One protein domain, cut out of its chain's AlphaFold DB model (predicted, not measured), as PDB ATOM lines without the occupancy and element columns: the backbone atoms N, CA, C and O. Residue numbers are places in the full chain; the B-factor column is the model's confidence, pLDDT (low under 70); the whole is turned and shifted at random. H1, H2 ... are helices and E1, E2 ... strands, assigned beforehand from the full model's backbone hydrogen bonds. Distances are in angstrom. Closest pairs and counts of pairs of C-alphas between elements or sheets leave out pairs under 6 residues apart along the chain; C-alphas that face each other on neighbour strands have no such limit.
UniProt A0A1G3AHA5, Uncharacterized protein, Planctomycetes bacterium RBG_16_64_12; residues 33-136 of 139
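Overview. This is residues 33 to 136 of the 139 residues of an uncharacterized protein of Planctomycetes bacterium RBG_16_64_12 (UniProt A0A1G3AHA5). A small, loosely joined head holds a three-stranded sheet and the helices H1, H2 and H4, and from it a long arm reaches out: residues 65 to 82 run away from the head and the long helix H3 runs back toward it, the two making a narrow V. The printed part has 104 residues with four named helices and three named strands, in the order E1, H1, H2, E2, H3, H4, E3. The sheet's order is E1, E2, E3, all parallel, and the class is mixed, helices and strands. The whole is extended, with a radius of gyration of the C-alphas of 20.1 A and spans of 65 by 30 by 18 A, the arm making the length.

Along the chain. E1 is residues 34 to 39, 16.6 A long, from C-alpha 34 at (140.662, 169.540, 173.366). H1 is residues 44 to 48 and H2 residues 51 to 55. E2 is residues 59 to 64, 16.3 A. H3, residues 83 to 107, is 36.0 A long and begins at C-alpha 83, (114.005, 122.085, 163.096). H4 is residues 113 to 127, 21.1 A, and E3 is residues 131 to 135, ending at (133.114, 152.077, 171.781).

Arrangement. E1 and E2 are parallel at 10 degrees, with N 37 and O 61 2.8 A apart. E2 and E3 are parallel at 17 degrees, with N 62 and O 132 2.8 A apart. E1, H1 H2, E2 and E2, H3 H4, E3 are strand-helix-strand units, parallel neighbour strands joined through helices, with right-handed crossovers. H1 touches H4, the closest C-alphas being Gly 48 and Ala 118, 5.3 A. H2 only grazes the sheet, with residues 54 to 55. H3 and H4 are apart. In H1, H2, H3 and H4 every O i to N i+4 pair is within hydrogen-bond range.

Size, cuts and confidence. The C-alphas of Val 33 and Gly 80 are the farthest apart, 65.1 A. The printed part has no cut, and the link E2 to H3 is long, 18 residues. Residues 66 to 75 and 105 to 112 have pLDDT under 70.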
ATOM      1  N   VAL A  33     143.868 173.049 173.250       81.62
ATOM      2  CA  VAL A  33     142.588 172.741 172.612       81.62
ATOM      3  C   VAL A  33     142.336 171.247 172.771       81.62
ATOM      4  O   VAL A  33     143.196 170.420 172.457       81.62
ATOM      5  N   GLU A  34     141.148 170.912 173.263       89.12
ATOM      6  CA  GLU A  34     140.662 169.540 173.366       89.12
ATOM      7  C   GLU A  34     139.457 169.347 172.448       89.12
ATOM      8  O   GLU A  34     138.595 170.225 172.344       89.12
ATOM      9  N   VAL A  35     139.363 168.183 171.802       90.12
ATOM     10  CA  VAL A  35     138.263 167.866 170.878       90.12
ATOM     11  C   VAL A  35     137.614 166.541 171.254       90.12
ATOM     12  O   VAL A  35     138.252 165.614 171.747       90.12
ATOM     13  N   SER A  36     136.300 166.459 171.055       92.44
ATOM     14  CA  SER A  36     135.522 165.231 171.240       92.44
ATOM     15  C   SER A  36     134.783 164.910 169.949       92.44
ATOM     16  O   SER A  36     134.041 165.747 169.442       92.44
ATOM     17  N   ILE A  37     135.014 163.715 169.414       90.38
ATOM     18  CA  ILE A  37     134.503 163.238 168.134       90.38
ATOM     19  C   ILE A  37     133.617 162.031 168.419       90.38
ATOM     20  O   ILE A  37     134.073 161.059 169.013       90.38
ATOM     21  N   ALA A  38     132.363 162.083 167.981       91.00
ATOM     22  CA  ALA A  38     131.476 160.927 167.959       91.00
ATOM     23  C   ALA A  38     131.192 160.574 166.499       91.00
ATOM     24  O   ALA A  38     130.671 161.409 165.760       91.00
ATOM     25  N   SER A  39     131.559 159.364 166.080       87.12
ATOM     26  CA  SER A  39     131.352 158.899 164.707       87.12
ATOM     27  C   SER A  39     130.821 157.474 164.686       87.12
ATOM     28  O   SER A  39     131.268 156.631 165.457       87.12
ATOM     29  N   GLY A  40     129.891 157.189 163.772       83.56
ATOM     30  CA  GLY A  40     129.429 155.822 163.513       83.56
ATOM     31  C   GLY A  40     130.457 154.965 162.771       83.56
ATOM     32  O   GLY A  40     130.393 153.746 162.847       83.56
ATOM     33  N   TYR A  41     131.409 155.592 162.075       77.38
ATOM     34  CA  TYR A  41     132.411 154.910 161.261       77.38
ATOM     35  C   TYR A  41     133.767 155.624 161.340       77.38
ATOM     36  O   TYR A  41     133.831 156.854 161.410       77.38
ATOM     37  N   PHE A  42     134.856 154.858 161.333       83.56
ATOM     38  CA  PHE A  42     136.222 155.371 161.404       83.56
ATOM     39  C   PHE A  42     137.169 154.467 160.616       83.56
ATOM     40  O   PHE A  42     137.102 153.245 160.746       83.56
ATOM     41  N   ASN A  43     138.075 155.061 159.837       82.19
ATOM     42  CA  ASN A  43     139.128 154.334 159.132       82.19
ATOM     43  C   ASN A  43     140.477 155.095 159.169       82.19
ATOM     44  O   ASN A  43     140.498 156.308 159.413       82.19
ATOM     45  N   PRO A  44     141.616 154.404 158.946       83.31
ATOM     46  CA  PRO A  44     142.944 155.025 158.993       83.31
ATOM     47  C   PRO A  44     143.158 156.133 157.955       83.31
ATOM     48  O   PRO A  44     143.829 157.120 158.239       83.31
ATOM     49  N   GLU A  45     142.572 156.001 156.765       82.06
ATOM     50  CA  GLU A  45     142.699 157.004 155.702       82.06
ATOM     51  C   GLU A  45     142.039 158.328 156.094       82.06
ATOM     52  O   GLU A  45     142.665 159.383 156.015       82.06
ATOM     53  N   GLY A  46     140.805 158.275 156.603       84.69
ATOM     54  CA  GLY A  46     140.085 159.439 157.108       84.69
ATOM     55  C   GLY A  46     140.798 160.097 158.287       84.69
ATOM     56  O   GLY A  46     140.845 161.324 158.366       84.69
ATOM     57  N   PHE A  47     141.420 159.302 159.164       86.50
ATOM     58  CA  PHE A  47     142.307 159.828 160.201       86.50
ATOM     59  C   PHE A  47     143.508 160.565 159.602       86.50
ATOM     60  O   PHE A  47     143.787 161.691 160.006       86.50
ATOM     61  N   GLY A  48     144.182 159.973 158.613       87.94
ATOM     62  CA  GLY A  48     145.334 160.574 157.939       87.94
ATOM     63  C   GLY A  48     145.033 161.953 157.343       87.94
ATOM     64  O   GLY A  48     145.897 162.827 157.347       87.94
ATOM     65  N   LEU A  49     143.789 162.195 156.917       89.88
ATOM     66  CA  LEU A  49     143.347 163.508 156.437       89.88
ATOM     67  C   LEU A  49     143.319 164.579 157.537       89.88
ATOM     68  O   LEU A  49     143.408 165.759 157.216       89.88
ATOM     69  N   LEU A  50     143.200 164.217 158.810       89.94
ATOM     70  CA  LEU A  50     143.130 165.165 159.929       89.94
ATOM     71  C   LEU A  50     144.324 165.056 160.883       89.94
ATOM     72  O   LEU A  50     144.404 165.828 161.834       89.94
ATOM     73  N   ALA A  51     145.232 164.108 160.656       88.31
ATOM     74  CA  ALA A  51     146.271 163.746 161.610       88.31
ATOM     75  C   ALA A  51     147.189 164.924 161.972       88.31
ATOM     76  O   ALA A  51     147.454 165.120 163.154       88.31
ATOM     77  N   ASP A  52     147.570 165.764 160.998       89.50
ATOM     78  CA  ASP A  52     148.368 166.976 161.255       89.50
ATOM     79  C   ASP A  52     147.685 167.876 162.288       89.50
ATOM     80  O   ASP A  52     148.334 168.399 163.191       89.50
ATOM     81  N   GLN A  53     146.362 168.026 162.180       88.94
ATOM     82  CA  GLN A  53     145.591 168.840 163.103       88.94
ATOM     83  C   GLN A  53     145.336 168.157 164.449       88.94
ATOM     84  O   GLN A  53     145.251 168.816 165.479       88.94
ATOM     85  N   LEU A  54     145.167 166.838 164.467       87.06
ATOM     86  CA  LEU A  54     144.867 166.117 165.701       87.06
ATOM     87  C   LEU A  54     146.102 165.960 166.600       87.06
ATOM     88  O   LEU A  54     145.960 165.904 167.817       87.06
ATOM     89  N   GLU A  55     147.304 165.926 166.025       85.12
ATOM     90  CA  GLU A  55     148.561 165.723 166.756       85.12
ATOM     91  C   GLU A  55     148.979 166.905 167.643       85.12
ATOM     92  O   GLU A  55     149.655 166.698 168.658       85.12
ATOM     93  N   TRP A  56     148.574 168.133 167.297       81.12
ATOM     94  CA  TRP A  56     148.849 169.322 168.113       81.12
ATOM     95  C   TRP A  56     147.824 169.544 169.230       81.12
ATOM     96  O   TRP A  56     148.067 170.353 170.129       81.12
ATOM     97  N   LEU A  57     146.691 168.834 169.204       83.88
ATOM     98  CA  LEU A  57     145.688 168.914 170.261       83.88
ATOM     99  C   LEU A  57     146.229 168.314 171.557       83.88
ATOM    100  O   LEU A  57     146.952 167.317 171.564       83.88
ATOM    101  N   ALA A  58     145.825 168.898 172.682       86.69
ATOM    102  CA  ALA A  58     146.236 168.391 173.986       86.69
ATOM    103  C   ALA A  58     145.535 167.082 174.346       86.69
ATOM    104  O   ALA A  58     146.117 166.232 175.017       86.69
ATOM    105  N   ARG A  59     144.284 166.921 173.897       89.75
ATOM    106  CA  ARG A  59     143.496 165.709 174.108       89.75
ATOM    107  C   ARG A  59     142.438 165.529 173.025       89.75
ATOM    108  O   ARG A  59     141.724 166.473 172.678       89.75
ATOM    109  N   VAL A  60     142.277 164.293 172.559       90.94
ATOM    110  CA  VAL A  60     141.192 163.885 171.657       90.94
ATOM    111  C   VAL A  60     140.395 162.759 172.305       90.94
ATOM    112  O   VAL A  60     140.954 161.753 172.731       90.94
ATOM    113  N   ARG A  61     139.072 162.907 172.377       92.75
ATOM    114  CA  ARG A  61     138.151 161.838 172.792       92.75
ATOM    115  C   ARG A  61     137.403 161.326 171.571       92.75
ATOM    116  O   ARG A  61     136.666 162.095 170.962       92.75
ATOM    117  N   LEU A  62     137.571 160.057 171.224       90.25
ATOM    118  CA  LEU A  62     136.917 159.418 170.086       90.25
ATOM    119  C   LEU A  62     135.896 158.386 170.575       90.25
ATOM    120  O   LEU A  62     136.258 157.365 171.156       90.25
ATOM    121  N   LEU A  63     134.615 158.649 170.328       91.25
ATOM    122  CA  LEU A  63     133.524 157.707 170.549       91.25
ATOM    123  C   LEU A  63     133.128 157.071 169.216       91.25
ATOM    124  O   LEU A  63     132.652 157.760 168.311       91.25
ATOM    125  N   LEU A  64     133.304 155.757 169.113       87.31
ATOM    126  CA  LEU A  64     132.920 154.977 167.942       87.31
ATOM    127  C   LEU A  64     131.562 154.317 168.163       87.31
ATOM    128  O   LEU A  64     131.353 153.623 169.163       87.31
ATOM    129  N   GLY A  65     130.647 154.527 167.222       80.19
ATOM    130  CA  GLY A  65     129.406 153.772 167.138       80.19
ATOM    131  C   GLY A  65     129.675 152.299 166.831       80.19
ATOM    132  O   GLY A  65     130.681 151.948 166.216       80.19
ATOM    133  N   ALA A  66     128.768 151.430 167.271       67.56
ATOM    134  CA  ALA A  66     128.709 150.065 166.772       67.56
ATOM    135  C   ALA A  66     127.950 150.072 165.440       67.56
ATOM    136  O   ALA A  66     126.834 150.593 165.371       67.56
ATOM    137  N   GLU A  67     128.542 149.503 164.391       59.00
ATOM    138  CA  GLU A  67     127.805 149.209 163.166       59.00
ATOM    139  C   GLU A  67     126.621 148.298 163.532       59.00
ATOM    140  O   GLU A  67     126.835 147.255 164.163       59.00
ATOM    141  N   PRO A  68     125.365 148.684 163.231       54.62
ATOM    142  CA  PRO A  68     124.247 147.795 163.479       54.62
ATOM    143  C   PRO A  68     124.466 146.562 162.602       54.62
ATOM    144  O   PRO A  68     124.607 146.721 161.387       54.62
ATOM    145  N   PRO A  69     124.501 145.337 163.165       54.91
ATOM    146  CA  PRO A  69     124.552 144.160 162.320       54.91
ATOM    147  C   PRO A  69     123.355 144.252 161.367       54.91
ATOM    148  O   PRO A  69     122.237 144.507 161.841       54.91
ATOM    149  N   PRO A  70     123.553 144.103 160.041       54.41
ATOM    150  CA  PRO A  70     122.436 144.121 159.115       54.41
ATOM    151  C   PRO A  70     121.411 143.110 159.629       54.41
ATOM    152  O   PRO A  70     121.815 142.006 160.021       54.41
ATOM    153  N   PRO A  71     120.111 143.465 159.706       54.22
ATOM    154  CA  PRO A  71     119.114 142.545 160.219       54.22
ATOM    155  C   PRO A  71     119.256 141.258 159.411       54.22
ATOM    156  O   PRO A  71     119.129 141.310 158.182       54.22
ATOM    157  N   PRO A  72     119.597 140.121 160.046       57.75
ATOM    158  CA  PRO A  72     119.863 138.917 159.292       57.75
ATOM    159  C   PRO A  72     118.589 138.612 158.520       57.75
ATOM    160  O   PRO A  72     117.520 138.465 159.122       57.75
ATOM    161  N   ALA A  73     118.683 138.563 157.188       60.38
ATOM    162  CA  ALA A  73     117.597 138.065 156.364       60.38
ATOM    163  C   ALA A  73     117.244 136.687 156.928       60.38
ATOM    164  O   ALA A  73     118.055 135.766 156.821       60.38
ATOM    165  N   LYS A  74     116.107 136.576 157.631       64.12
ATOM    166  CA  LYS A  74     115.746 135.351 158.353       64.12
ATOM    167  C   LYS A  74     115.685 134.225 157.323       64.12
ATOM    168  O   LYS A  74     114.798 134.268 156.463       64.12
ATOM    169  N   PRO A  75     116.611 133.250 157.360       67.75
ATOM    170  CA  PRO A  75     116.626 132.191 156.369       67.75
ATOM    171  C   PRO A  75     115.296 131.452 156.447       67.75
ATOM    172  O   PRO A  75     114.847 131.078 157.528       67.75
ATOM    173  N   ARG A  76     114.615 131.264 155.319       77.25
ATOM    174  CA  ARG A  76     113.374 130.485 155.324       77.25
ATOM    175  C   ARG A  76     113.713 129.007 155.518       77.25
ATOM    176  O   ARG A  76     114.671 128.492 154.934       77.25
ATOM    177  N   ARG A  77     112.925 128.319 156.343       82.12
ATOM    178  CA  ARG A  77     112.986 126.859 156.468       82.12
ATOM    179  C   ARG A  77     112.556 126.228 155.146       82.12
ATOM    180  O   ARG A  77     111.567 126.664 154.555       82.12
ATOM    181  N   ARG A  78     113.280 125.210 154.678       85.19
ATOM    182  CA  ARG A  78     112.894 124.484 153.459       85.19
ATOM    183  C   ARG A  78     111.668 123.609 153.739       85.19
ATOM    184  O   ARG A  78     111.440 123.180 154.873       85.19
ATOM    185  N   LEU A  79     110.864 123.343 152.711       77.06
ATOM    186  CA  LEU A  79     109.707 122.460 152.844       77.06
ATOM    187  C   LEU A  79     110.189 121.053 153.252       77.06
ATOM    188  O   LEU A  79     111.066 120.495 152.600       77.06
ATOM    189  N   GLY A  80     109.669 120.515 154.359       83.62
ATOM    190  CA  GLY A  80     110.078 119.210 154.906       83.62
ATOM    191  C   GLY A  80     111.364 119.197 155.752       83.62
ATOM    192  O   GLY A  80     111.781 118.135 156.207       83.62
ATOM    193  N   GLU A  81     112.006 120.344 156.001       88.69
ATOM    194  CA  GLU A  81     113.207 120.419 156.844       88.69
ATOM    195  C   GLU A  81     112.854 120.346 158.341       88.69
ATOM    196  O   GLU A  81     112.066 121.145 158.852       88.69
ATOM    197  N   ALA A  82     113.460 119.394 159.057       90.56
ATOM    198  CA  ALA A  82     113.343 119.288 160.511       90.56
ATOM    199  C   ALA A  82     114.034 120.473 161.212       90.56
ATOM    200  O   ALA A  82     115.086 120.928 160.763       90.56
ATOM    201  N   PHE A  83     113.492 120.925 162.347       83.50
ATOM    202  CA  PHE A  83     114.005 122.085 163.096       83.50
ATOM    203  C   PHE A  83     115.501 121.989 163.430       83.50
ATOM    204  O   PHE A  83     116.252 122.906 163.130       83.50
ATOM    205  N   GLN A  84     115.964 120.838 163.919       86.06
ATOM    206  CA  GLN A  84     117.384 120.614 164.232       86.06
ATOM    207  C   GLN A  84     118.300 120.781 163.008       86.06
ATOM    208  O   GLN A  84     119.426 121.265 163.123       86.06
ATOM    209  N   ARG A  85     117.825 120.384 161.818       85.44
ATOM    210  CA  ARG A  85     118.573 120.539 160.560       85.44
ATOM    211  C   ARG A  85     118.583 121.993 160.094       85.44
ATOM    212  O   ARG A  85     119.623 122.453 159.630       85.44
ATOM    213  N   TYR A  86     117.463 122.695 160.272       85.00
ATOM    214  CA  TYR A  86     117.344 124.127 160.013       85.00
ATOM    215  C   TYR A  86     118.313 124.936 160.885       85.00
ATOM    216  O   TYR A  86     119.136 125.667 160.340       85.00
ATOM    217  N   ASP A  87     118.294 124.742 162.206       83.75
ATOM    218  CA  ASP A  87     119.144 125.494 163.140       83.75
ATOM    219  C   ASP A  87     120.631 125.269 162.845       83.75
ATOM    220  O   ASP A  87     121.401 126.217 162.686       83.75
ATOM    221  N   ALA A  88     121.033 124.007 162.661       86.75
ATOM    222  CA  ALA A  88     122.412 123.663 162.338       86.75
ATOM    223  C   ALA A  88     122.872 124.261 160.995       86.75
ATOM    224  O   ALA A  88     124.039 124.628 160.845       86.75
ATOM    225  N   ARG A  89     121.975 124.357 160.007       88.69
ATOM    226  CA  ARG A  89     122.271 124.982 158.714       88.69
ATOM    227  C   ARG A  89     122.424 126.493 158.847       88.69
ATOM    228  O   ARG A  89     123.418 127.018 158.359       88.69
ATOM    229  N   VAL A  90     121.497 127.169 159.529       85.69
ATOM    230  CA  VAL A  90     121.549 128.625 159.738       85.69
ATOM    231  C   VAL A  90     122.839 129.033 160.443       85.69
ATOM    232  O   VAL A  90     123.496 129.975 160.007       85.69
ATOM    233  N   VAL A  91     123.234 128.299 161.487       85.94
ATOM    234  CA  VAL A  91     124.482 128.561 162.218       85.94
ATOM    235  C   VAL A  91     125.701 128.385 161.309       85.94
ATOM    236  O   VAL A  91     126.540 129.280 161.247       85.94
ATOM    237  N   ARG A  92     125.787 127.281 160.553       88.06
ATOM    238  CA  ARG A  92     126.905 127.053 159.617       88.06
ATOM    239  C   ARG A  92     126.993 128.128 158.536       88.06
ATOM    240  O   ARG A  92     128.068 128.668 158.308       88.06
ATOM    241  N   GLU A  93     125.869 128.468 157.907       86.25
ATOM    242  CA  GLU A  93     125.797 129.505 156.869       86.25
ATOM    243  C   GLU A  93     126.155 130.897 157.419       86.25
ATOM    244  O   GLU A  93     126.699 131.726 156.694       86.25
ATOM    245  N   ALA A  94     125.835 131.194 158.683       80.75
ATOM    246  CA  ALA A  94     126.211 132.452 159.327       80.75
ATOM    247  C   ALA A  94     127.716 132.517 159.630       80.75
ATOM    248  O   ALA A  94     128.352 133.518 159.312       80.75
ATOM    249  N   VAL A  95     128.288 131.445 160.187       86.38
ATOM    250  CA  VAL A  95     129.733 131.353 160.457       86.38
ATOM    251  C   VAL A  95     130.532 131.470 159.163       86.38
ATOM    252  O   VAL A  95     131.481 132.243 159.102       86.38
ATOM    253  N   GLN A  96     130.120 130.757 158.116       87.62
ATOM    254  CA  GLN A  96     130.825 130.772 156.841       87.62
ATOM    255  C   GLN A  96     130.788 132.149 156.168       87.62
ATOM    256  O   GLN A  96     131.842 132.660 155.801       87.62
ATOM    257  N   ARG A  97     129.615 132.796 156.103       80.00
ATOM    258  CA  ARG A  97     129.500 134.166 155.572       80.00
ATOM    259  C   ARG A  97     130.362 135.167 156.337       80.00
ATOM    260  O   ARG A  97     130.933 136.062 155.730       80.00
ATOM    261  N   ASN A  98     130.457 135.018 157.658       78.81
ATOM    262  CA  ASN A  98     131.297 135.886 158.476       78.81
ATOM    263  C   ASN A  98     132.787 135.691 158.158       78.81
ATOM    264  O   ASN A  98     133.507 136.665 157.977       78.81
ATOM    265  N   THR A  99     133.244 134.444 158.042       85.12
ATOM    266  CA  THR A  99     134.628 134.142 157.648       85.12
ATOM    267  C   THR A  99     134.947 134.672 156.249       85.12
ATOM    268  O   THR A  99     135.999 135.270 156.052       85.12
ATOM    269  N   GLU A 100     134.040 134.490 155.288       82.12
ATOM    270  CA  GLU A 100     134.195 134.995 153.918       82.12
ATOM    271  C   GLU A 100     134.247 136.530 153.879       82.12
ATOM    272  O   GLU A 100     135.097 137.083 153.188       82.12
ATOM    273  N   GLY A 101     133.408 137.217 154.662       72.75
ATOM    274  CA  GLY A 101     133.448 138.676 154.798       72.75
ATOM    275  C   GLY A 101     134.765 139.180 155.391       72.75
ATOM    276  O   GLY A 101     135.379 140.078 154.831       72.75
ATOM    277  N   LEU A 102     135.259 138.544 156.459       73.25
ATOM    278  CA  LEU A 102     136.546 138.905 157.068       73.25
ATOM    279  C   LEU A 102     137.729 138.724 156.107       73.25
ATOM    280  O   LEU A 102     138.655 139.534 156.111       73.25
ATOM    281  N   LEU A 103     137.713 137.662 155.295       74.31
ATOM    282  CA  LEU A 103     138.732 137.435 154.269       74.31
ATOM    283  C   LEU A 103     138.624 138.473 153.150       74.31
ATOM    284  O   LEU A 103     139.632 139.056 152.770       74.31
ATOM    285  N   HIS A 104     137.409 138.766 152.689       70.62
ATOM    286  CA  HIS A 104     137.168 139.784 151.672       70.62
ATOM    287  C   HIS A 104     137.633 141.177 152.118       70.62
ATOM    288  O   HIS A 104     138.344 141.850 151.379       70.62
ATOM    289  N   ASP A 105     137.316 141.585 153.347       67.06
ATOM    290  CA  ASP A 105     137.769 142.857 153.921       67.06
ATOM    291  C   ASP A 105     139.298 142.909 154.065       67.06
ATOM    292  O   ASP A 105     139.913 143.969 153.926       67.06
ATOM    293  N   SER A 106     139.929 141.762 154.336       66.06
ATOM    294  CA  SER A 106     141.387 141.639 154.355       66.06
ATOM    295  C   SER A 106     141.991 141.765 152.955       66.06
ATOM    296  O   SER A 106     143.036 142.396 152.814       66.06
ATOM    297  N   ASP A 107     141.347 141.199 151.933       68.69
ATOM    298  CA  ASP A 107     141.789 141.249 150.533       68.69
ATOM    299  C   ASP A 107     141.582 142.637 149.904       68.69
ATOM    300  O   ASP A 107     142.334 143.040 149.018       68.69
ATOM    301  N   LEU A 108     140.592 143.400 150.382       65.88
ATOM    302  CA  LEU A 108     140.340 144.786 149.976       65.88
ATOM    303  C   LEU A 108     141.304 145.797 150.611       65.88
ATOM    304  O   LEU A 108     141.263 146.980 150.267       65.88
ATOM    305  N   ARG A 109     142.184 145.373 151.528       60.22
ATOM    306  CA  ARG A 109     143.268 146.243 151.986       60.22
ATOM    307  C   ARG A 109     144.276 146.400 150.861       60.22
ATOM    308  O   ARG A 109     145.155 145.565 150.666       60.22
ATOM    309  N   GLU A 110     144.199 147.528 150.169       56.56
ATOM    310  CA  GLU A 110     145.316 147.996 149.366       56.56
ATOM    311  C   GLU A 110     146.506 148.209 150.314       56.56
ATOM    312  O   GLU A 110     146.533 149.146 151.114       56.56
ATOM    313  N   PHE A 111     147.506 147.326 150.248       60.19
ATOM    314  CA  PHE A 111     148.826 147.535 150.847       60.19
ATOM    315  C   PHE A 111     149.560 148.643 150.074       60.19
ATOM    316  O   PHE A 111     150.629 148.437 149.499       60.19
ATOM    317  N   SER A 112     148.946 149.821 149.988       69.62
ATOM    318  CA  SER A 112     149.570 150.998 149.419       69.62
ATOM    319  C   SER A 112     150.533 151.583 150.462       69.62
ATOM    320  O   SER A 112     150.219 151.589 151.661       69.62
ATOM    321  N   PRO A 113     151.689 152.129 150.046       71.06
ATOM    322  CA  PRO A 113     152.588 152.827 150.962       71.06
ATOM    323  C   PRO A 113     151.892 153.958 151.741       71.06
ATOM    324  O   PRO A 113     152.243 154.230 152.888       71.06
ATOM    325  N   GLY A 114     150.879 154.598 151.141       73.44
ATOM    326  CA  GLY A 114     150.077 155.634 151.792       73.44
ATOM    327  C   GLY A 114     149.193 155.085 152.914       73.44
ATOM    328  O   GLY A 114     149.161 155.654 154.005       73.44
ATOM    329  N   THR A 115     148.534 153.950 152.680       73.44
ATOM    330  CA  THR A 115     147.703 153.261 153.676       73.44
ATOM    331  C   THR A 115     148.561 152.748 154.832       73.44
ATOM    332  O   THR A 115     148.201 152.936 155.994       73.44
ATOM    333  N   GLU A 116     149.736 152.176 154.547       81.38
ATOM    334  CA  GLU A 116     150.674 151.750 155.590       81.38
ATOM    335  C   GLU A 116     151.156 152.937 156.439       81.38
ATOM    336  O   GLU A 116     151.133 152.866 157.670       81.38
ATOM    337  N   ALA A 117     151.537 154.049 155.803       82.50
ATOM    338  CA  ALA A 117     151.944 155.260 156.510       82.50
ATOM    339  C   ALA A 117     150.814 155.812 157.398       82.50
ATOM    340  O   ALA A 117     151.061 156.167 158.553       82.50
ATOM    341  N   ALA A 118     149.574 155.826 156.901       81.56
ATOM    342  CA  ALA A 118     148.408 156.264 157.666       81.56
ATOM    343  C   ALA A 118     148.135 155.364 158.883       81.56
ATOM    344  O   ALA A 118     147.877 155.874 159.974       81.56
ATOM    345  N   VAL A 119     148.255 154.039 158.733       85.19
ATOM    346  CA  VAL A 119     148.117 153.090 159.852       85.19
ATOM    347  C   VAL A 119     149.224 153.296 160.883       85.19
ATOM    348  O   VAL A 119     148.929 153.398 162.072       85.19
ATOM    349  N   ARG A 120     150.489 153.401 160.459       87.88
ATOM    350  CA  ARG A 120     151.619 153.634 161.376       87.88
ATOM    351  C   ARG A 120     151.457 154.935 162.154       87.88
ATOM    352  O   ARG A 120     151.689 154.961 163.361       87.88
ATOM    353  N   ARG A 121     151.014 155.995 161.477       87.75
ATOM    354  CA  ARG A 121     150.737 157.291 162.099       87.75
ATOM    355  C   ARG A 121     149.602 157.197 163.118       87.75
ATOM    356  O   ARG A 121     149.751 157.678 164.235       87.75
ATOM    357  N   LEU A 122     148.506 156.524 162.767       87.06
ATOM    358  CA  LEU A 122     147.403 156.276 163.693       87.06
ATOM    359  C   LEU A 122     147.876 155.524 164.945       87.06
ATOM    360  O   LEU A 122     147.554 155.944 166.053       87.06
ATOM    361  N   LEU A 123     148.660 154.454 164.784       88.62
ATOM    362  CA  LEU A 123     149.202 153.689 165.912       88.62
ATOM    363  C   LEU A 123     150.069 154.564 166.825       88.62
ATOM    364  O   LEU A 123     149.828 154.595 168.026       88.62
ATOM    365  N   SER A 124     150.991 155.344 166.255       88.25
ATOM    366  CA  SER A 124     151.837 156.267 167.026       88.25
ATOM    367  C   SER A 124     151.016 157.280 167.834       88.25
ATOM    368  O   SER A 124     151.353 157.590 168.976       88.25
ATOM    369  N   VAL A 125     149.915 157.779 167.270       84.81
ATOM    370  CA  VAL A 125     149.031 158.715 167.967       84.81
ATOM    371  C   VAL A 125     148.225 158.022 169.067       84.81
ATOM    372  O   VAL A 125     148.077 158.589 170.150       84.81
ATOM    373  N   LEU A 126     147.742 156.799 168.841       84.81
ATOM    374  CA  LEU A 126     147.059 156.010 169.873       84.81
ATOM    375  C   LEU A 126     147.993 155.663 171.044       84.81
ATOM    376  O   LEU A 126     147.560 155.683 172.193       84.81
ATOM    377  N   GLU A 127     149.274 155.415 170.769       87.00
ATOM    378  CA  GLU A 127     150.306 155.156 171.782       87.00
ATOM    379  C   GLU A 127     150.697 156.410 172.586       87.00
ATOM    380  O   GLU A 127     151.221 156.291 173.689       87.00
ATOM    381  N   SER A 128     150.418 157.617 172.080       84.56
ATOM    382  CA  SER A 128     150.820 158.884 172.715       84.56
ATOM    383  C   SER A 128     150.040 159.261 173.987       84.56
ATOM    384  O   SER A 128     150.279 160.331 174.544       84.56
ATOM    385  N   GLU A 129     149.068 158.442 174.409       83.19
ATOM    386  CA  GLU A 129     148.100 158.688 175.500       83.19
ATOM    387  C   GLU A 129     147.220 159.950 175.342       83.19
ATOM    388  O   GLU A 129     146.331 160.205 176.155       83.19
ATOM    389  N   ARG A 130     147.396 160.735 174.267       86.50
ATOM    390  CA  ARG A 130     146.596 161.943 173.980       86.50
ATOM    391  C   ARG A 130     145.211 161.628 173.427       86.50
ATOM    392  O   ARG A 130     144.318 162.478 173.490       86.50
ATOM    393  N   ILE A 131     145.031 160.433 172.867       89.19
ATOM    394  CA  ILE A 131     143.761 159.970 172.312       89.19
ATOM    395  C   ILE A 131     143.134 158.933 173.239       89.19
ATOM    396  O   ILE A 131     143.691 157.866 173.472       89.19
ATOM    397  N   GLU A 132     141.924 159.225 173.706       90.81
ATOM    398  CA  GLU A 132     141.069 158.269 174.402       90.81
ATOM    399  C   GLU A 132     140.000 157.755 173.436       90.81
ATOM    400  O   GLU A 132     139.172 158.533 172.955       90.81
ATOM    401  N   VAL A 133     139.991 156.447 173.175       88.94
ATOM    402  CA  VAL A 133     138.987 155.802 172.319       88.94
ATOM    403  C   VAL A 133     138.014 154.992 173.168       88.94
ATOM    404  O   VAL A 133     138.424 154.192 174.006       88.94
ATOM    405  N   ARG A 134     136.711 155.166 172.931       89.38
ATOM    406  CA  ARG A 134     135.653 154.328 173.509       89.38
ATOM    407  C   ARG A 134     134.721 153.826 172.418       89.38
ATOM    408  O   ARG A 134     134.418 154.547 171.471       89.38
ATOM    409  N   ARG A 135     134.214 152.607 172.589       84.81
ATOM    410  CA  ARG A 135     133.114 152.077 171.781       84.81
ATOM    411  C   ARG A 135     131.795 152.290 172.514       84.81
ATOM    412  O   ARG A 135     131.703 152.040 173.714       84.81
ATOM    413  N   TYR A 136     130.780 152.751 171.797       81.44
ATOM    414  CA  TYR A 136     129.420 152.817 172.306       81.44
ATOM    415  C   TYR A 136     128.772 151.429 172.222       81.44
ATOM    416  O   TYR A 136     128.568 150.906 171.130       81.44
TER     417      TYR A 136